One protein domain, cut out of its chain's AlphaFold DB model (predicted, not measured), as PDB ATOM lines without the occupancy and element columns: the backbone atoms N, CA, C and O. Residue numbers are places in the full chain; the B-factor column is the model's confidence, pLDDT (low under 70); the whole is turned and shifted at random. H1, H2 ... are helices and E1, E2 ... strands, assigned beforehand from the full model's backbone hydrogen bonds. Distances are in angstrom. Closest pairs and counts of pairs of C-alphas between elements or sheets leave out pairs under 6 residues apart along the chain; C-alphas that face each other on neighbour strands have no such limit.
ATOM      1  N   THR A   3     202.172 303.153 190.868       93.25
ATOM      2  CA  THR A   3     201.646 304.227 191.710       93.25
ATOM      3  C   THR A   3     200.273 304.628 191.193       93.25
ATOM      4  O   THR A   3     200.105 304.921 190.011       93.25
ATOM      5  N   MET A   4     199.292 304.617 192.084       91.19
ATOM      6  CA  MET A   4     197.890 304.892 191.799       91.19
ATOM      7  C   MET A   4     197.564 306.363 192.080       91.19
ATOM      8  O   MET A   4     198.254 307.042 192.844       91.19
ATOM      9  N   ALA A   5     196.459 306.846 191.508       89.75
ATOM     10  CA  ALA A   5     195.956 308.199 191.760       89.75
ATOM     11  C   ALA A   5     195.490 308.419 193.216       89.75
ATOM     12  O   ALA A   5     195.375 309.556 193.664       89.75
ATOM     13  N   GLY A   6     195.242 307.340 193.963       88.75
ATOM     14  CA  GLY A   6     194.888 307.368 195.379       88.75
ATOM     15  C   GLY A   6     195.533 306.213 196.146       88.75
ATOM     16  O   GLY A   6     196.200 305.377 195.532       88.75
ATOM     17  N   PRO A   7     195.359 306.155 197.479       90.69
ATOM     18  CA  PRO A   7     195.896 305.076 198.302       90.69
ATOM     19  C   PRO A   7     195.536 303.691 197.759       90.69
ATOM     20  O   PRO A   7     194.459 303.504 197.188       90.69
ATOM     21  N   ILE A   8     196.420 302.713 197.972       91.62
ATOM     22  CA  ILE A   8     196.112 301.312 197.680       91.62
ATOM     23  C   ILE A   8     194.857 300.935 198.471       91.62
ATOM     24  O   ILE A   8     194.818 301.053 199.696       91.62
ATOM     25  N   GLY A   9     193.805 300.558 197.748       80.31
ATOM     26  CA  GLY A   9     192.466 300.428 198.302       80.31
ATOM     27  C   GLY A   9     192.378 299.270 199.289       80.31
ATOM     28  O   GLY A   9     192.850 298.172 199.009       80.31
ATOM     29  N   SER A  10     191.714 299.495 200.421       78.81
ATOM     30  CA  SER A  10     191.363 298.458 201.403       78.81
ATOM     31  C   SER A  10     190.001 297.811 201.129       78.81
ATOM     32  O   SER A  10     189.489 297.056 201.956       78.81
ATOM     33  N   THR A  11     189.391 298.108 199.976       86.38
ATOM     34  CA  THR A  11     188.107 297.538 199.565       86.38
ATOM     35  C   THR A  11     188.182 296.014 199.578       86.38
ATOM     36  O   THR A  11     189.116 295.419 199.037       86.38
ATOM     37  N   ALA A  12     187.180 295.373 200.182       88.25
ATOM     38  CA  ALA A  12     187.097 293.920 200.206       88.25
ATOM     39  C   ALA A  12     187.170 293.354 198.779       88.25
ATOM     40  O   ALA A  12     186.519 293.863 197.865       88.25
ATOM     41  N   ASN A  13     187.961 292.294 198.602       91.38
ATOM     42  CA  ASN A  13     188.187 291.610 197.324       91.38
ATOM     43  C   ASN A  13     188.887 292.445 196.236       91.38
ATOM     44  O   ASN A  13     188.912 292.018 195.079       91.38
ATOM     45  N   ALA A  14     189.477 293.595 196.575       93.44
ATOM     46  CA  ALA A  14     190.336 294.319 195.645       93.44
ATOM     47  C   ALA A  14     191.606 293.515 195.327       93.44
ATOM     48  O   ALA A  14     192.212 292.891 196.200       93.44
ATOM     49  N   ALA A  15     192.016 293.555 194.064       94.81
ATOM     50  CA  ALA A  15     193.261 292.982 193.582       94.81
ATOM     51  C   ALA A  15     193.864 293.872 192.495       94.81
ATOM     52  O   ALA A  15     193.153 294.506 191.714       94.81
ATOM     53  N   TYR A  16     195.187 293.876 192.422       96.31
ATOM     54  CA  TYR A  16     195.954 294.566 191.394       96.31
ATOM     55  C   TYR A  16     196.617 293.517 190.523       96.31
ATOM     56  O   TYR A  16     197.447 292.741 191.005       96.31
ATOM     57  N   ILE A  17     196.199 293.451 189.263       97.00
ATOM     58  CA  ILE A  17     196.625 292.393 188.359       97.00
ATOM     59  C   ILE A  17     197.616 292.955 187.353       97.00
ATOM     60  O   ILE A  17     197.291 293.887 186.627       97.00
ATOM     61  N   TRP A  18     198.794 292.344 187.271       97.81
ATOM     62  CA  TRP A  18     199.692 292.526 186.138       97.81
ATOM     63  C   TRP A  18     199.489 291.379 185.161       97.81
ATOM     64  O   TRP A  18     199.756 290.222 185.491       97.81
ATOM     65  N   GLY A  19     199.044 291.701 183.954       97.81
ATOM     66  CA  GLY A  19     199.164 290.817 182.807       97.81
ATOM     67  C   GLY A  19     200.579 290.889 182.265       97.81
ATOM     68  O   GLY A  19     201.102 291.977 182.037       97.81
ATOM     69  N   VAL A  20     201.188 289.727 182.066       98.19
ATOM     70  CA  VAL A  20     202.516 289.584 181.473       98.19
ATOM     71  C   VAL A  20     202.358 288.871 180.142       98.19
ATOM     72  O   VAL A  20     201.845 287.748 180.087       98.19
ATOM     73  N   ASN A  21     202.797 289.519 179.072       98.25
ATOM     74  CA  ASN A  21     203.009 288.890 177.780       98.25
ATOM     75  C   ASN A  21     204.484 288.511 177.665       98.25
ATOM     76  O   ASN A  21     205.356 289.369 177.518       98.25
ATOM     77  N   ARG A  22     204.729 287.207 177.721       97.69
ATOM     78  CA  ARG A  22     206.049 286.585 177.633       97.69
ATOM     79  C   ARG A  22     206.404 286.168 176.204       97.69
ATOM     80  O   ARG A  22     207.405 285.484 176.026       97.69
ATOM     81  N   GLY A  23     205.592 286.560 175.214       97.62
ATOM     82  CA  GLY A  23     205.779 286.327 173.776       97.62
ATOM     83  C   GLY A  23     204.589 285.643 173.098       97.62
ATOM     84  O   GLY A  23     204.344 285.865 171.916       97.62
ATOM     85  N   ALA A  24     203.809 284.867 173.852       97.25
ATOM     86  CA  ALA A  24     202.619 284.158 173.375       97.25
ATOM     87  C   ALA A  24     201.300 284.791 173.857       97.25
ATOM     88  O   ALA A  24     200.232 284.195 173.715       97.25
ATOM     89  N   GLY A  25     201.360 285.984 174.453       96.94
ATOM     90  CA  GLY A  25     200.198 286.683 174.982       96.94
ATOM     91  C   GLY A  25     199.175 287.025 173.904       96.94
ATOM     92  O   GLY A  25     199.503 287.572 172.842       96.94
ATOM     93  N   VAL A  26     197.913 286.760 174.224       96.88
ATOM     94  CA  VAL A  26     196.740 287.144 173.434       96.88
ATOM     95  C   VAL A  26     195.813 287.996 174.287       96.88
ATOM     96  O   VAL A  26     195.937 288.035 175.512       96.88
ATOM     97  N   THR A  27     194.891 288.692 173.639       95.56
ATOM     98  CA  THR A  27     193.881 289.478 174.343       95.56
ATOM     99  C   THR A  27     192.717 288.582 174.742       95.56
ATOM    100  O   THR A  27     192.278 287.726 173.972       95.56
ATOM    101  N   ASN A  28     192.222 288.749 175.968       93.69
ATOM    102  CA  ASN A  28     191.086 287.980 176.462       93.69
ATOM    103  C   ASN A  28     189.813 288.332 175.670       93.69
ATOM    104  O   ASN A  28     189.541 289.506 175.439       93.69
ATOM    105  N   ALA A  29     188.993 287.337 175.316       94.38
ATOM    106  CA  ALA A  29     187.759 287.559 174.555       94.38
ATOM    107  C   ALA A  29     186.787 288.547 175.230       94.38
ATOM    108  O   ALA A  29     186.131 289.330 174.551       94.38
ATOM    109  N   GLY A  30     186.728 288.558 176.566       93.69
ATOM    110  CA  GLY A  30     185.943 289.538 177.312       93.69
ATOM    111  C   GLY A  30     186.463 290.965 177.133       93.69
ATOM    112  O   GLY A  30     185.663 291.886 177.033       93.69
ATOM    113  N   PHE A  31     187.783 291.153 177.038       95.81
ATOM    114  CA  PHE A  31     188.380 292.473 176.807       95.81
ATOM    115  C   PHE A  31     188.047 292.945 175.390       95.81
ATOM    116  O   PHE A  31     187.568 294.060 175.211       95.81
ATOM    117  N   VAL A  32     188.159 292.053 174.399       96.31
ATOM    118  CA  VAL A  32     187.776 292.358 173.011       96.31
ATOM    119  C   VAL A  32     186.305 292.779 172.922       96.31
ATOM    120  O   VAL A  32     185.981 293.724 172.208       96.31
ATOM    121  N   ALA A  33     185.417 292.143 173.694       95.31
ATOM    122  CA  ALA A  33     183.989 292.468 173.714       95.31
ATOM    123  C   ALA A  33     183.669 293.894 174.203       95.31
ATOM    124  O   ALA A  33     182.588 294.400 173.908       95.31
ATOM    125  N   ILE A  34     184.592 294.552 174.915       94.38
ATOM    126  CA  ILE A  34     184.471 295.961 175.322       94.38
ATOM    127  C   ILE A  34     185.393 296.898 174.525       94.38
ATOM    128  O   ILE A  34     185.631 298.027 174.944       94.38
ATOM    129  N   GLY A  35     185.925 296.440 173.388       95.56
ATOM    130  CA  GLY A  35     186.812 297.233 172.534       95.56
ATOM    131  C   GLY A  35     188.255 297.330 173.034       95.56
ATOM    132  O   GLY A  35     188.983 298.217 172.598       95.56
ATOM    133  N   ILE A  36     188.670 296.439 173.940       96.31
ATOM    134  CA  ILE A  36     190.048 296.346 174.429       96.31
ATOM    135  C   ILE A  36     190.734 295.157 173.749       96.31
ATOM    136  O   ILE A  36     190.563 294.008 174.150       96.31
ATOM    137  N   ASP A  37     191.508 295.428 172.703       96.31
ATOM    138  CA  ASP A  37     192.219 294.453 171.871       96.31
ATOM    139  C   ASP A  37     193.754 294.496 172.020       96.31
ATOM    140  O   ASP A  37     194.429 293.530 171.662       96.31
ATOM    141  N   GLY A  38     194.319 295.554 172.604       96.75
ATOM    142  CA  GLY A  38     195.761 295.751 172.771       96.75
ATOM    143  C   GLY A  38     196.345 295.285 174.111       96.75
ATOM    144  O   GLY A  38     197.568 295.241 174.255       96.75
ATOM    145  N   VAL A  39     195.511 294.889 175.081       97.88
ATOM    146  CA  VAL A  39     195.971 294.291 176.350       97.88
ATOM    147  C   VAL A  39     196.229 292.799 176.157       97.88
ATOM    148  O   VAL A  39     195.304 291.985 176.166       97.88
ATOM    149  N   ARG A  40     197.501 292.423 176.010       97.69
ATOM    150  CA  ARG A  40     197.916 291.046 175.698       97.69
ATOM    151  C   ARG A  40     198.627 290.419 176.882       97.69
ATOM    152  O   ARG A  40     199.509 291.042 177.465       97.69
ATOM    153  N   PHE A  41     198.306 289.177 177.222       98.00
ATOM    154  CA  PHE A  41     199.004 288.459 178.288       98.00
ATOM    155  C   PHE A  41     198.817 286.946 178.157       98.00
ATOM    156  O   PHE A  41     197.838 286.469 177.592       98.00
ATOM    157  N   ASP A  42     199.766 286.186 178.691       97.75
ATOM    158  CA  ASP A  42     199.691 284.723 178.836       97.75
ATOM    159  C   ASP A  42     199.985 284.277 180.281       97.75
ATOM    160  O   ASP A  42     200.005 283.087 180.602       97.75
ATOM    161  N   ARG A  43     200.212 285.244 181.173       97.69
ATOM    162  CA  ARG A  43     200.430 285.047 182.602       97.69
ATOM    163  C   ARG A  43     199.850 286.226 183.370       97.69
ATOM    164  O   ARG A  43     199.876 287.354 182.886       97.69
ATOM    165  N   THR A  44     199.359 285.973 184.577       97.56
ATOM    166  CA  THR A  44     198.898 287.020 185.490       97.56
ATOM    167  C   THR A  44     199.627 286.946 186.821       97.56
ATOM    168  O   THR A  44     199.947 285.864 187.319       97.56
ATOM    169  N   ILE A  45     199.873 288.115 187.396       98.31
ATOM    170  CA  ILE A  45     200.384 288.299 188.751       98.31
ATOM    171  C   ILE A  45     199.309 289.067 189.507       98.31
ATOM    172  O   ILE A  45     198.964 290.177 189.115       98.31
ATOM    173  N   SER A  46     198.765 288.476 190.563       97.06
ATOM    174  CA  SER A  46     197.745 289.092 191.403       97.06
ATOM    175  C   SER A  46     198.374 289.546 192.705       97.06
ATOM    176  O   SER A  46     198.857 288.711 193.465       97.06
ATOM    177  N   LEU A  47     198.333 290.845 192.984       96.88
ATOM    178  CA  LEU A  47     198.747 291.409 194.265       96.88
ATOM    179  C   LEU A  47     197.517 291.876 195.041       96.88
ATOM    180  O   LEU A  47     196.638 292.545 194.495       96.88
ATOM    181  N   LEU A  48     197.453 291.513 196.317       94.00
ATOM    182  CA  LEU A  48     196.343 291.829 197.206       94.00
ATOM    183  C   LEU A  48     196.740 292.969 198.161       94.00
ATOM    184  O   LEU A  48     197.890 293.007 198.608       94.00
ATOM    185  N   PRO A  49     195.800 293.852 198.553       90.38
ATOM    186  CA  PRO A  49     196.050 294.925 199.524       90.38
ATOM    187  C   PRO A  49     196.585 294.450 200.881       90.38
ATOM    188  O   PRO A  49     197.178 295.226 201.620       90.38
ATOM    189  N   ALA A  50     196.408 293.166 201.206       88.81
ATOM    190  CA  ALA A  50     196.960 292.533 202.402       88.81
ATOM    191  C   ALA A  50     198.480 292.254 202.323       88.81
ATOM    192  O   ALA A  50     199.025 291.619 203.222       88.81
ATOM    193  N   GLY A  51     199.169 292.673 201.255       92.12
ATOM    194  CA  GLY A  51     200.610 292.447 201.091       92.12
ATOM    195  C   GLY A  51     200.965 291.010 200.697       92.12
ATOM    196  O   GLY A  51     202.070 290.539 200.957       92.12
ATOM    197  N   THR A  52     200.033 290.296 200.070       94.56
ATOM    198  CA  THR A  52     200.251 288.951 199.524       94.56
ATOM    199  C   THR A  52     200.087 288.966 198.010       94.56
ATOM    200  O   THR A  52     199.492 289.884 197.440       94.56
ATOM    201  N   GLY A  53     200.620 287.955 197.329       96.69
ATOM    202  CA  GLY A  53     200.416 287.836 195.894       96.69
ATOM    203  C   GLY A  53     200.599 286.427 195.365       96.69
ATOM    204  O   GLY A  53     201.165 285.557 196.027       96.69
ATOM    205  N   THR A  54     200.090 286.204 194.163       97.94
ATOM    206  CA  THR A  54     200.141 284.922 193.460       97.94
ATOM    207  C   THR A  54     200.475 285.145 191.992       97.94
ATOM    208  O   THR A  54     200.133 286.170 191.404       97.94
ATOM    209  N   VAL A  55     201.143 284.171 191.384       98.38
ATOM    210  CA  VAL A  55     201.404 284.133 189.947       98.38
ATOM    211  C   VAL A  55     200.644 282.948 189.368       98.38
ATOM    212  O   VAL A  55     200.829 281.804 189.797       98.38
ATOM    213  N   GLY A  56     199.761 283.212 188.405       97.00
ATOM    214  CA  GLY A  56     198.915 282.183 187.803       97.00
ATOM    215  C   GLY A  56     199.769 281.059 187.221       97.00
ATOM    216  O   GLY A  56     200.645 281.321 186.409       97.00
ATOM    217  N   GLY A  57     199.552 279.812 187.640       94.94
ATOM    218  CA  GLY A  57     200.337 278.653 187.194       94.94
ATOM    219  C   GLY A  57     201.755 278.529 187.776       94.94
ATOM    220  O   GLY A  57     202.479 277.642 187.341       94.94
ATOM    221  N   ALA A  58     202.153 279.381 188.729       96.50
ATOM    222  CA  ALA A  58     203.402 279.234 189.491       96.50
ATOM    223  C   ALA A  58     203.183 279.214 191.017       96.50
ATOM    224  O   ALA A  58     203.968 278.606 191.737       96.50
ATOM    225  N   GLY A  59     202.087 279.800 191.513       97.06
ATOM    226  CA  GLY A  59     201.674 279.707 192.916       97.06
ATOM    227  C   GLY A  59     201.860 281.004 193.701       97.06
ATOM    228  O   GLY A  59     201.901 282.095 193.130       97.06
ATOM    229  N   ALA A  60     201.897 280.891 195.029       97.69
ATOM    230  CA  ALA A  60     202.020 282.035 195.927       97.69
ATOM    231  C   ALA A  60     203.433 282.628 195.907       97.69
ATOM    232  O   ALA A  60     204.427 281.905 195.843       97.69
ATOM    233  N   LEU A  61     203.512 283.955 195.991       97.31
ATOM    234  CA  LEU A  61     204.774 284.650 196.199       97.31
ATOM    235  C   LEU A  61     205.274 284.421 197.634       97.31
ATOM    236  O   LEU A  61     204.457 284.322 198.555       97.31
ATOM    237  N   PRO A  62     206.601 284.386 197.851       95.50
ATOM    238  CA  PRO A  62     207.167 284.325 199.193       95.50
ATOM    239  C   PRO A  62     206.685 285.482 200.080       95.50
ATOM    240  O   PRO A  62     206.471 286.600 199.596       95.50
ATOM    241  N   ALA A  63     206.563 285.243 201.386       93.94
ATOM    242  CA  ALA A  63     206.209 286.288 202.343       93.94
ATOM    243  C   ALA A  63     207.196 287.471 202.269       93.94
ATOM    244  O   ALA A  63     208.396 287.276 202.090       93.94
ATOM    245  N   GLY A  64     206.680 288.698 202.370       94.06
ATOM    246  CA  GLY A  64     207.478 289.922 202.232       94.06
ATOM    247  C   GLY A  64     207.806 290.319 200.788       94.06
ATOM    248  O   GLY A  64     208.362 291.392 200.573       94.06
ATOM    249  N   SER A  65     207.421 289.516 199.787       95.69
ATOM    250  CA  SER A  65     207.653 289.863 198.375       95.69
ATOM    251  C   SER A  65     206.771 290.998 197.877       95.69
ATOM    252  O   SER A  65     207.039 291.500 196.795       95.69
ATOM    253  N   VAL A  66     205.714 291.375 198.602       96.69
ATOM    254  CA  VAL A  66     204.800 292.461 198.234       96.69
ATOM    255  C   VAL A  66     204.869 293.540 199.306       96.69
ATOM    256  O   VAL A  66     204.750 293.254 200.495       96.69
ATOM    257  N   SER A  67     205.048 294.785 198.876       95.38
ATOM    258  CA  SER A  67     205.121 295.957 199.742       95.38
ATOM    259  C   SER A  67     204.149 297.022 199.257       95.38
ATOM    260  O   SER A  67     204.002 297.246 198.053       95.38
ATOM    261  N   ILE A  68     203.480 297.669 200.206       94.81
ATOM    262  CA  ILE A  68     202.516 298.737 199.965       94.81
ATOM    263  C   ILE A  68     202.944 299.948 200.785       94.81
ATOM    264  O   ILE A  68     203.206 299.835 201.981       94.81
ATOM    265  N   SER A  69     202.998 301.108 200.136       94.62
ATOM    266  CA  SER A  69     203.287 302.388 200.776       94.62
ATOM    267  C   SER A  69     202.415 303.474 200.157       94.62
ATOM    268  O   SER A  69     202.594 303.844 198.995       94.62
ATOM    269  N   GLY A  70     201.427 303.954 200.919       93.75
ATOM    270  CA  GLY A  70     200.470 304.962 200.464       93.75
ATOM    271  C   GLY A  70     199.698 304.512 199.222       93.75
ATOM    272  O   GLY A  70     198.855 303.621 199.289       93.75
ATOM    273  N   ASN A  71     199.983 305.147 198.088       94.31
ATOM    274  CA  ASN A  71     199.396 304.862 196.778       94.31
ATOM    275  C   ASN A  71     200.270 303.965 195.889       94.31
ATOM    276  O   ASN A  71     199.976 303.809 194.709       94.31
ATOM    277  N   THR A  72     201.362 303.412 196.417       94.88
ATOM    278  CA  THR A  72     202.305 302.596 195.652       94.88
ATOM    279  C   THR A  72     202.278 301.153 196.129       94.88
ATOM    280  O   THR A  72     202.311 300.879 197.328       94.88
ATOM    281  N   ILE A  73     202.263 300.229 195.172       95.12
ATOM    282  CA  ILE A  73     202.417 298.795 195.403       95.12
ATOM    283  C   ILE A  73     203.596 298.265 194.581       95.12
ATOM    284  O   ILE A  73     203.765 298.557 193.390       95.12
ATOM    285  N   SER A  74     204.424 297.467 195.237       95.38
ATOM    286  CA  SER A  74     205.642 296.885 194.687       95.38
ATOM    287  C   SER A  74     205.681 295.400 194.981       95.38
ATOM    288  O   SER A  74     205.210 294.965 196.029       95.38
ATOM    289  N   ALA A  75     206.258 294.626 194.063       96.44
ATOM    290  CA  ALA A  75     206.522 293.223 194.308       96.44
ATOM    291  C   ALA A  75     207.828 292.751 193.672       96.44
ATOM    292  O   ALA A  75     208.189 293.194 192.578       96.44
ATOM    293  N   ASN A  76     208.491 291.816 194.347       96.19
ATOM    294  CA  ASN A  76     209.627 291.061 193.839       96.19
ATOM    295  C   ASN A  76     209.124 289.712 193.322       96.19
ATOM    296  O   ASN A  76     208.595 288.899 194.079       96.19
ATOM    297  N   ILE A  77     209.278 289.483 192.020       96.31
ATOM    298  CA  ILE A  77     208.781 288.280 191.353       96.31
ATOM    299  C   ILE A  77     209.983 287.440 190.921       96.31
ATOM    300  O   ILE A  77     210.785 287.922 190.117       96.31
ATOM    301  N   PRO A  78     210.137 286.203 191.424       95.44
ATOM    302  CA  PRO A  78     211.179 285.310 190.944       95.44
ATOM    303  C   PRO A  78     211.021 285.062 189.444       95.44
ATOM    304  O   PRO A  78     209.931 284.733 188.976       95.44
ATOM    305  N   LEU A  79     212.111 285.158 188.683       93.25
ATOM    306  CA  LEU A  79     212.049 284.933 187.236       93.25
ATOM    307  C   LEU A  79     211.605 283.501 186.886       93.25
ATOM    308  O   LEU A  79     210.962 283.288 185.862       93.25
ATOM    309  N   SER A  80     211.857 282.530 187.768       95.94
ATOM    310  CA  SER A  80     211.361 281.153 187.633       95.94
ATOM    311  C   SER A  80     209.833 281.050 187.586       95.94
ATOM    312  O   SER A  80     209.308 280.067 187.070       95.94
ATOM    313  N   PHE A  81     209.104 282.058 188.076       97.38
ATOM    314  CA  PHE A  81     207.640 282.107 188.006       97.38
ATOM    315  C   PHE A  81     207.151 282.646 186.653       97.38
ATOM    316  O   PHE A  81     205.978 282.500 186.302       97.38
ATOM    317  N   LEU A  82     208.055 283.238 185.867       96.81
ATOM    318  CA  LEU A  82     207.810 283.802 184.544       96.81
ATOM    319  C   LEU A  82     208.741 283.161 183.496       96.81
ATOM    320  O   LEU A  82     209.484 283.880 182.819       96.81
ATOM    321  N   PRO A  83     208.712 281.823 183.322       96.38
ATOM    322  CA  PRO A  83     209.565 281.159 182.339       96.38
ATOM    323  C   PRO A  83     209.263 281.665 180.924       96.38
ATOM    324  O   PRO A  83     208.136 282.092 180.657       96.38
ATOM    325  N   ALA A  84     210.249 281.598 180.031       97.06
ATOM    326  CA  ALA A  84     210.108 282.007 178.634       97.06
ATOM    327  C   ALA A  84     208.885 281.357 177.964       97.06
ATOM    328  O   ALA A  84     208.593 280.180 178.189       97.06
ATOM    329  N   ASN A  85     208.163 282.132 177.153       97.06
ATOM    330  CA  ASN A  85     207.016 281.650 176.385       97.06
ATOM    331  C   ASN A  85     206.827 282.490 175.112       97.06
ATOM    332  O   ASN A  85     205.889 283.277 175.008       97.06
ATOM    333  N   GLY A  86     207.762 282.348 174.171       97.25
ATOM    334  CA  GLY A  86     207.838 283.112 172.920       97.25
ATOM    335  C   GLY A  86     209.019 284.084 172.908       97.25
ATOM    336  O   GLY A  86     209.854 284.015 172.013       97.25
ATOM    337  N   PHE A  87     209.152 284.916 173.939       96.94
ATOM    338  CA  PHE A  87     210.346 285.722 174.179       96.94
ATOM    339  C   PHE A  87     211.340 284.945 175.038       96.94
ATOM    340  O   PHE A  87     210.975 284.352 176.056       96.94
ATOM    341  N   THR A  88     212.605 284.948 174.622       94.56
ATOM    342  CA  THR A  88     213.711 284.304 175.345       94.56
ATOM    343  C   THR A  88     214.364 285.246 176.349       94.56
ATOM    344  O   THR A  88     214.794 284.800 177.410       94.56
ATOM    345  N   ASN A  89     214.414 286.544 176.043       93.62
ATOM    346  CA  ASN A  89     214.912 287.573 176.941       93.62
ATOM    347  C   ASN A  89     213.754 288.129 177.794       93.62
ATOM    348  O   ASN A  89     212.808 288.691 177.242       93.62
ATOM    349  N   PRO A  90     213.820 288.037 179.135       93.00
ATOM    350  CA  PRO A  90     212.790 288.589 180.017       93.00
ATOM    351  C   PRO A  90     212.569 290.099 179.872       93.00
ATOM    352  O   PRO A  90     211.499 290.587 180.226       93.00
ATOM    353  N   LEU A  91     213.557 290.844 179.362       92.88
ATOM    354  CA  LEU A  91     213.410 292.280 179.099       92.88
ATOM    355  C   LEU A  91     212.479 292.579 177.915       92.88
ATOM    356  O   LEU A  91     211.968 293.691 177.828       92.88
ATOM    357  N   ASP A  92     212.215 291.592 177.056       95.56
ATOM    358  CA  ASP A  92     211.264 291.722 175.948       95.56
ATOM    359  C   ASP A  92     209.817 291.489 176.411       95.56
ATOM    360  O   ASP A  92     208.867 291.690 175.651       95.56
ATOM    361  N   TYR A  93     209.615 291.066 177.667       97.25
ATOM    362  CA  TYR A  93     208.277 290.910 178.219       97.25
ATOM    363  C   TYR A  93     207.566 292.261 178.256       97.25
ATOM    364  O   TYR A  93     208.131 293.295 178.624       97.25
ATOM    365  N   THR A  94     206.281 292.230 177.920       97.81
ATOM    366  CA  THR A  94     205.419 293.410 177.978       97.81
ATOM    367  C   THR A  94     204.320 293.210 179.006       97.81
ATOM    368  O   THR A  94     203.952 292.081 179.342       97.81
ATOM    369  N   TRP A  95     203.818 294.314 179.537       97.56
ATOM    370  CA  TRP A  95     203.047 294.324 180.770       97.56
ATOM    371  C   TRP A  95     201.816 295.209 180.630       97.56
ATOM    372  O   TRP A  95     201.850 296.226 179.945       97.56
ATOM    373  N   ASN A  96     200.746 294.863 181.328       97.88
ATOM    374  CA  ASN A  96     199.621 295.760 181.569       97.88
ATOM    375  C   ASN A  96     199.165 295.593 183.015       97.88
ATOM    376  O   ASN A  96     199.220 294.485 183.549       97.88
ATOM    377  N   LEU A  97     198.741 296.678 183.650       96.81
ATOM    378  CA  LEU A  97     198.169 296.666 184.988       96.81
ATOM    379  C   LEU A  97     196.677 296.973 184.910       96.81
ATOM    380  O   LEU A  97     196.291 297.984 184.336       96.81
ATOM    381  N   TRP A  98     195.858 296.175 185.588       96.25
ATOM    382  CA  TRP A  98     194.468 296.524 185.847       96.25
ATOM    383  C   TRP A  98     194.080 296.238 187.304       96.25
ATOM    384  O   TRP A  98     194.169 295.097 187.779       96.25
ATOM    385  N   PRO A  99     193.645 297.262 188.055       95.06
ATOM    386  CA  PRO A  99     192.933 297.059 189.305       95.06
ATOM    387  C   PRO A  99     191.579 296.398 189.039       95.06
ATOM    388  O   PRO A  99     190.882 296.729 188.075       95.06
ATOM    389  N   ARG A 100     191.187 295.475 189.915       94.38
ATOM    390  CA  ARG A 100     189.868 294.850 189.860       94.38
ATOM    391  C   ARG A 100     189.284 294.552 191.233       94.38
ATOM    392  O   ARG A 100     190.006 294.423 192.219       94.38
ATOM    393  N   ASN A 101     187.975 294.342 191.258       94.56
ATOM    394  CA  ASN A 101     187.249 293.718 192.350       94.56
ATOM    395  C   ASN A 101     186.887 292.271 191.969       94.56
ATOM    396  O   ASN A 101     186.214 292.018 190.967       94.56
ATOM    397  N   ASN A 102     187.344 291.312 192.775       92.50
ATOM    398  CA  ASN A 102     187.158 289.879 192.536       92.50
ATOM    399  C   ASN A 102     185.754 289.357 192.885       92.50
ATOM    400  O   ASN A 102     185.467 288.195 192.616       92.50
ATOM    401  N   THR A 103     184.864 290.188 193.433       94.88
ATOM    402  CA  THR A 103     183.440 289.849 193.585       94.88
ATOM    403  C   THR A 103     182.738 289.707 192.231       94.88
ATOM    404  O   THR A 103     181.785 288.940 192.114       94.88
ATOM    405  N   PHE A 104     183.215 290.404 191.196       93.62
ATOM    406  CA  PHE A 104     182.629 290.353 189.858       93.62
ATOM    407  C   PHE A 104     183.434 289.440 188.933       93.62
ATOM    408  O   PHE A 104     184.670 289.476 188.894       93.62
ATOM    409  N   SER A 105     182.714 288.656 188.130       90.62
ATOM    410  CA  SER A 105     183.307 287.850 187.065       90.62
ATOM    411  C   SER A 105     183.550 288.692 185.815       90.62
ATOM    412  O   SER A 105     182.775 289.593 185.501       90.62
ATOM    413  N   GLY A 106     184.618 288.375 185.083       90.25
ATOM    414  CA  GLY A 106     184.938 289.026 183.814       90.25
ATOM    415  C   GLY A 106     185.291 290.509 183.951       90.25
ATOM    416  O   GLY A 106     185.907 290.928 184.935       90.25
ATOM    417  N   VAL A 107     184.930 291.265 182.915       93.62
ATOM    418  CA  VAL A 107     185.248 292.688 182.727       93.62
ATOM    419  C   VAL A 107     184.561 293.636 183.714       93.62
ATOM    420  O   VAL A 107     185.226 294.577 184.129       93.62
ATOM    421  N   PRO A 108     183.309 293.410 184.168       94.69
ATOM    422  CA  PRO A 108     182.658 294.301 185.135       94.69
ATOM    423  C   PRO A 108     183.425 294.519 186.445       94.69
ATOM    424  O   PRO A 108     183.177 295.492 187.147       94.69
ATOM    425  N   GLY A 109     184.347 293.616 186.795       94.12
ATOM    426  CA  GLY A 109     185.206 293.787 187.962       94.12
ATOM    427  C   GLY A 109     186.402 294.707 187.742       94.12
ATOM    428  O   GLY A 109     187.059 295.037 188.719       94.12
ATOM    429  N   ILE A 110     186.727 295.080 186.506       95.00
ATOM    430  CA  ILE A 110     187.925 295.847 186.157       95.00
ATOM    431  C   ILE A 110     187.608 297.337 186.213       95.00
ATOM    432  O   ILE A 110     186.637 297.790 185.616       95.00
ATOM    433  N   SER A 111     188.440 298.094 186.924       91.94
ATOM    434  CA  SER A 111     188.257 299.543 187.054       91.94
ATOM    435  C   SER A 111     188.941 300.334 185.944       91.94
ATOM    436  O   SER A 111     188.405 301.354 185.528       91.94
ATOM    437  N   ASP A 112     190.120 299.895 185.496       92.75
ATOM    438  CA  ASP A 112     190.938 300.593 184.497       92.75
ATOM    439  C   ASP A 112     192.018 299.659 183.921       92.75
ATOM    440  O   ASP A 112     192.374 298.666 184.563       92.75
ATOM    441  N   PHE A 113     192.562 300.004 182.752       96.31
ATOM    442  CA  PHE A 113     193.750 299.388 182.157       96.31
ATOM    443  C   PHE A 113     194.882 300.410 182.050       96.31
ATOM    444  O   PHE A 113     194.705 301.511 181.533       96.31
ATOM    445  N   ALA A 114     196.082 300.013 182.462       95.38
ATOM    446  CA  ALA A 114     197.255 300.872 182.478       95.38
ATOM    447  C   ALA A 114     198.457 300.183 181.806       95.38
ATOM    448  O   ALA A 114     199.051 299.267 182.392       95.38
ATOM    449  N   PRO A 115     198.878 300.645 180.610       95.69
ATOM    450  CA  PRO A 115     198.228 301.637 179.743       95.69
ATOM    451  C   PRO A 115     196.842 301.216 179.234       95.69
ATOM    452  O   PRO A 115     196.532 300.027 179.161       95.69
ATOM    453  N   ASN A 116     196.027 302.184 178.817       96.12
ATOM    454  CA  ASN A 116     194.741 301.864 178.209       96.12
ATOM    455  C   ASN A 116     194.947 301.187 176.846       96.12
ATOM    456  O   ASN A 116     195.707 301.681 176.014       96.12
ATOM    457  N   ASN A 117     194.250 300.072 176.633       97.00
ATOM    458  CA  ASN A 117     194.266 299.285 175.402       97.00
ATOM    459  C   ASN A 117     195.666 298.987 174.811       97.00
ATOM    460  O   ASN A 117     195.840 298.962 173.596       97.00
ATOM    461  N   ALA A 118     196.684 298.787 175.652       97.62
ATOM    462  CA  ALA A 118     198.050 298.502 175.208       97.62
ATOM    463  C   ALA A 118     198.880 297.851 176.321       97.62
ATOM    464  O   ALA A 118     198.516 297.913 177.492       97.62
ATOM    465  N   ASN A 119     200.047 297.303 175.983       97.50
ATOM    466  CA  ASN A 119     201.062 296.933 176.970       97.50
ATOM    467  C   ASN A 119     202.215 297.949 176.988       97.50
ATOM    468  O   ASN A 119     202.517 298.574 175.974       97.50
ATOM    469  N   PHE A 120     202.912 298.052 178.118       95.19
ATOM    470  CA  PHE A 120     204.193 298.750 178.229       95.19
ATOM    471  C   PHE A 120     205.367 297.761 178.245       95.19
ATOM    472  O   PHE A 120     205.244 296.634 178.727       95.19
ATOM    473  N   SER A 121     206.518 298.187 177.733       93.00
ATOM    474  CA  SER A 121     207.797 297.472 177.837       93.00
ATOM    475  C   SER A 121     208.625 298.041 178.986       93.00
ATOM    476  O   SER A 121     208.559 299.237 179.272       93.00
ATOM    477  N   THR A 122     209.446 297.214 179.627       84.62
ATOM    478  CA  THR A 122     210.383 297.697 180.651       84.62
ATOM    479  C   THR A 122     211.719 298.059 180.026       84.62
ATOM    480  O   THR A 122     212.320 297.241 179.337       84.62
ATOM    481  N   SER A 123     212.222 299.258 180.311       78.94
ATOM    482  CA  SER A 123     213.608 299.607 180.010       78.94
ATOM    483  C   SER A 123     214.501 299.211 181.189       78.94
ATOM    484  O   SER A 123     214.168 299.566 182.327       78.94
ATOM    485  N   PRO A 124     215.634 298.530 180.965       73.56
ATOM    486  CA  PRO A 124     216.613 298.332 182.023       73.56
ATOM    487  C   PRO A 124     217.087 299.695 182.536       73.56
ATOM    488  O   PRO A 124     217.388 300.589 181.747       73.56
ATOM    489  N   ILE A 125     217.130 299.858 183.858       72.88
ATOM    490  CA  ILE A 125     217.730 301.032 184.493       72.88
ATOM    491  C   ILE A 125     219.246 300.814 184.423       72.88
ATOM    492  O   ILE A 125     219.726 299.853 185.027       72.88
ATOM    493  N   PRO A 126     220.014 301.632 183.677       65.94
ATOM    494  CA  PRO A 126     221.465 301.500 183.668       65.94
ATOM    495  C   PRO A 126     221.996 301.687 185.094       65.94
ATOM    496  O   PRO A 126     221.445 302.490 185.846       65.94
ATOM    497  N   GLU A 127     223.081 301.005 185.466       72.62
ATOM    498  CA  GLU A 127     223.745 301.187 186.768       72.62
ATOM    499  C   GLU A 127     224.994 302.098 186.674       72.62
ATOM    500  O   GLU A 127     226.107 301.639 186.943       72.62
ATOM    501  N   PRO A 128     224.906 303.391 186.292       68.81
ATOM    502  CA  PRO A 128     226.095 304.222 186.102       68.81
ATOM    503  C   PRO A 128     226.908 304.406 187.390       68.81
ATOM    504  O   PRO A 128     228.131 304.530 187.332       68.81
ATOM    505  N   ALA A 129     226.262 304.356 188.559       78.19
ATOM    506  CA  ALA A 129     226.946 304.457 189.844       78.19
ATOM    507  C   ALA A 129     227.852 303.248 190.130       78.19
ATOM    508  O   ALA A 129     228.949 303.440 190.649       78.19
ATOM    509  N   THR A 130     227.453 302.029 189.747       81.75
ATOM    510  CA  THR A 130     228.251 300.809 189.961       81.75
ATOM    511  C   THR A 130     229.546 300.860 189.155       81.75
ATOM    512  O   THR A 130     230.619 300.568 189.682       81.75
ATOM    513  N   TRP A 131     229.479 301.324 187.905       82.81
ATOM    514  CA  TRP A 131     230.662 301.516 187.064       82.81
ATOM    515  C   TRP A 131     231.571 302.628 187.583       82.81
ATOM    516  O   TRP A 131     232.787 302.456 187.608       82.81
ATOM    517  N   ALA A 132     231.003 303.741 188.052       86.88
ATOM    518  CA  ALA A 132     231.776 304.829 188.646       86.88
ATOM    519  C   ALA A 132     232.473 304.399 189.951       86.88
ATOM    520  O   ALA A 132     233.649 304.711 190.160       86.88
ATOM    521  N   LEU A 133     231.789 303.635 190.808       89.00
ATOM    522  CA  LEU A 133     232.356 303.044 192.026       89.00
ATOM    523  C   LEU A 133     233.446 302.017 191.705       89.00
ATOM    524  O   LEU A 133     234.507 302.030 192.323       89.00
ATOM    525  N   MET A 134     233.230 301.170 190.700       93.00
ATOM    526  CA  MET A 134     234.226 300.196 190.259       93.00
ATOM    527  C   MET A 134     235.469 300.888 189.686       93.00
ATOM    528  O   MET A 134     236.590 300.579 190.088       93.00
ATOM    529  N   ALA A 135     235.283 301.860 188.790       93.88
ATOM    530  CA  ALA A 135     236.375 302.601 188.168       93.88
ATOM    531  C   ALA A 135     237.167 303.423 189.195       93.88
ATOM    532  O   ALA A 135     238.397 303.406 189.177       93.88
ATOM    533  N   SER A 136     236.483 304.097 190.125       94.12
ATOM    534  CA  SER A 136     237.150 304.826 191.212       94.12
ATOM    535  C   SER A 136     237.899 303.890 192.162       94.12
ATOM    536  O   SER A 136     239.044 304.178 192.511       94.12
ATOM    537  N   GLY A 137     237.319 302.740 192.519       95.38
ATOM    538  CA  GLY A 137     237.990 301.715 193.319       95.38
ATOM    539  C   GLY A 137     239.264 301.194 192.648       95.38
ATOM    540  O   GLY A 137     240.327 301.163 193.269       95.38
ATOM    541  N   LEU A 138     239.193 300.860 191.357       96.38
ATOM    542  CA  LEU A 138     240.350 300.414 190.574       96.38
ATOM    543  C   LEU A 138     241.419 301.507 190.436       96.38
ATOM    544  O   LEU A 138     242.609 301.220 190.576       96.38
ATOM    545  N   ALA A 139     241.016 302.762 190.225       96.00
ATOM    546  CA  ALA A 139     241.938 303.893 190.146       96.00
ATOM    547  C   ALA A 139     242.684 304.119 191.473       96.00
ATOM    548  O   ALA A 139     243.903 304.316 191.473       96.00
ATOM    549  N   LEU A 140     241.980 304.034 192.607       97.00
ATOM    550  CA  LEU A 140     242.578 304.133 193.940       97.00
ATOM    551  C   LEU A 140     243.558 302.985 194.210       97.00
ATOM    552  O   LEU A 140     244.679 303.232 194.660       97.00
ATOM    553  N   LEU A 141     243.180 301.743 193.890       96.25
ATOM    554  CA  LEU A 141     244.063 300.580 194.029       96.25
ATOM    555  C   LEU A 141     245.330 300.727 193.175       96.25
ATOM    556  O   LEU A 141     246.434 300.489 193.671       96.25
ATOM    557  N   GLY A 142     245.191 301.192 191.930       96.25
ATOM    558  CA  GLY A 142     246.322 301.480 191.047       96.25
ATOM    559  C   GLY A 142     247.257 302.559 191.605       96.25
ATOM    560  O   GLY A 142     248.479 302.398 191.579       96.25
ATOM    561  N   ALA A 143     246.705 303.635 192.176       95.44
ATOM    562  CA  ALA A 143     247.488 304.697 192.807       95.44
ATOM    563  C   ALA A 143     248.264 304.202 194.044       95.44
ATOM    564  O   ALA A 143     249.440 304.536 194.214       95.44
ATOM    565  N   VAL A 144     247.639 303.367 194.882       96.00
ATOM    566  CA  VAL A 144     248.280 302.773 196.069       96.00
ATOM    567  C   VAL A 144     249.390 301.799 195.674       96.00
ATOM    568  O   VAL A 144     250.487 301.875 196.232       96.00
ATOM    569  N   ALA A 145     249.146 300.922 194.697       94.75
ATOM    570  CA  ALA A 145     250.150 299.982 194.203       94.75
ATOM    571  C   ALA A 145     251.392 300.715 193.667       94.75
ATOM    572  O   ALA A 145     252.517 300.385 194.038       94.75
ATOM    573  N   ARG A 146     251.185 301.788 192.889       93.12
ATOM    574  CA  ARG A 146     252.267 302.622 192.346       93.12
ATOM    575  C   ARG A 146     253.077 303.352 193.418       93.12
ATOM    576  O   ARG A 146     254.260 303.609 193.217       93.12
ATOM    577  N   ARG A 147     252.450 303.716 194.542       91.75
ATOM    578  CA  ARG A 147     253.135 304.364 195.671       91.75
ATOM    579  C   ARG A 147     253.967 303.379 196.492       91.75
ATOM    580  O   ARG A 147     254.950 303.799 197.075       91.75
ATOM    581  N   ARG A 148     253.576 302.102 196.548       88.88
ATOM    582  CA  ARG A 148     254.317 301.046 197.264       88.88
ATOM    583  C   ARG A 148     255.494 300.482 196.469       88.88
ATOM    584  O   ARG A 148     256.389 299.901 197.064       88.88
ATOM    585  N   SER A 149     255.470 300.613 195.144       83.75
ATOM    586  CA  SER A 149     256.555 300.172 194.259       83.75
ATOM    587  C   SER A 149     257.632 301.241 194.017       83.75
ATOM    588  O   SER A 149     258.505 301.029 193.179       83.75
ATOM    589  N   ARG A 150     257.513 302.411 194.649       64.88
ATOM    590  CA  ARG A 150     258.487 303.509 194.633       64.88
ATOM    591  C   ARG A 150     259.077 303.651 196.024       64.88
ATOM    592  O   ARG A 150     260.274 303.984 196.089       64.88
TER     593      ARG A 150
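This is residues 3 to 150 of the 150 residues of the protein "PEP-CTERM domain-containing protein" of beta proteobacterium AAP51 (UniProt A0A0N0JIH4). A compact head with one long arm: the head holds a twisted sheet of four strands, E3 E2 E1 E6, with the small hairpin of E4 and E5 near the end of the sheet where E2 and E3 join, and the short helix H1 away from the sheet. Residues 125 to 150 stick out of the head as the arm, which holds the long helix H2 and makes the longest axis. The printed part has 148 residues with two named helices and six named strands in the order E1 H1 E2 E3 E4 E5 E6 H2; both sheets are antiparallel and the class is mixed, helices and strands, with 60 residues, under half, in named elements. The whole is loose, with a radius of gyration of the C-alphas of 20.9 A and spans of 77 by 34 by 28 A.

E1, residues 14 to 21, begins at C-alpha 14 (190.336, 294.319, 195.645) and is 22.6 A long. H1, residues 29 to 33, is 6.2 A long. E2, residues 43 to 48, is 16.6 A long, and E3 is residues 52 to 55. E4, residues 66 to 69, and E5, residues 72 to 75, follow. E6, residues 94 to 101, is 23.2 A long. H2, residues 128 to 148, is 30.5 A long and ends at C-alpha 148 (254.317, 301.046, 197.264).

The sheet runs E3 E2 E1 E6, with E3 and E6 as edge strands. E1 and E6 are antiparallel at 159 degrees, with N 19 and O 96 2.8 A apart, within hydrogen-bond range. E2 and E1 are antiparallel at 157 degrees, with N 18 and O 45 at 2.9 A. E2 and E3 form a hairpin, with N 46 and O 54 at 2.8 A. E4 and E5 form another hairpin, with N 67 and O 74 at 2.9 A. The closest C-alphas of E3 and E4, those of Thr 52 and Val 66, are 5.9 A apart. H1 and H2 are not on the four-stranded sheet, and they are apart from each other. In both helices every O i to N i+4 pair is within hydrogen-bond range.

The two C-alphas farthest apart, those of Ala 33 and Arg 150, are 78.2 A apart. Without residues 125 to 150, which stand free, the body spans 36 by 34 by 25 A. The printed part has no cut. The links from E5 to E6, 18 residues, and from E6 to H2, 26 residues, are long. The mean pLDDT of the printed part is 93.3; residues 126, 128 and 150 are under 70.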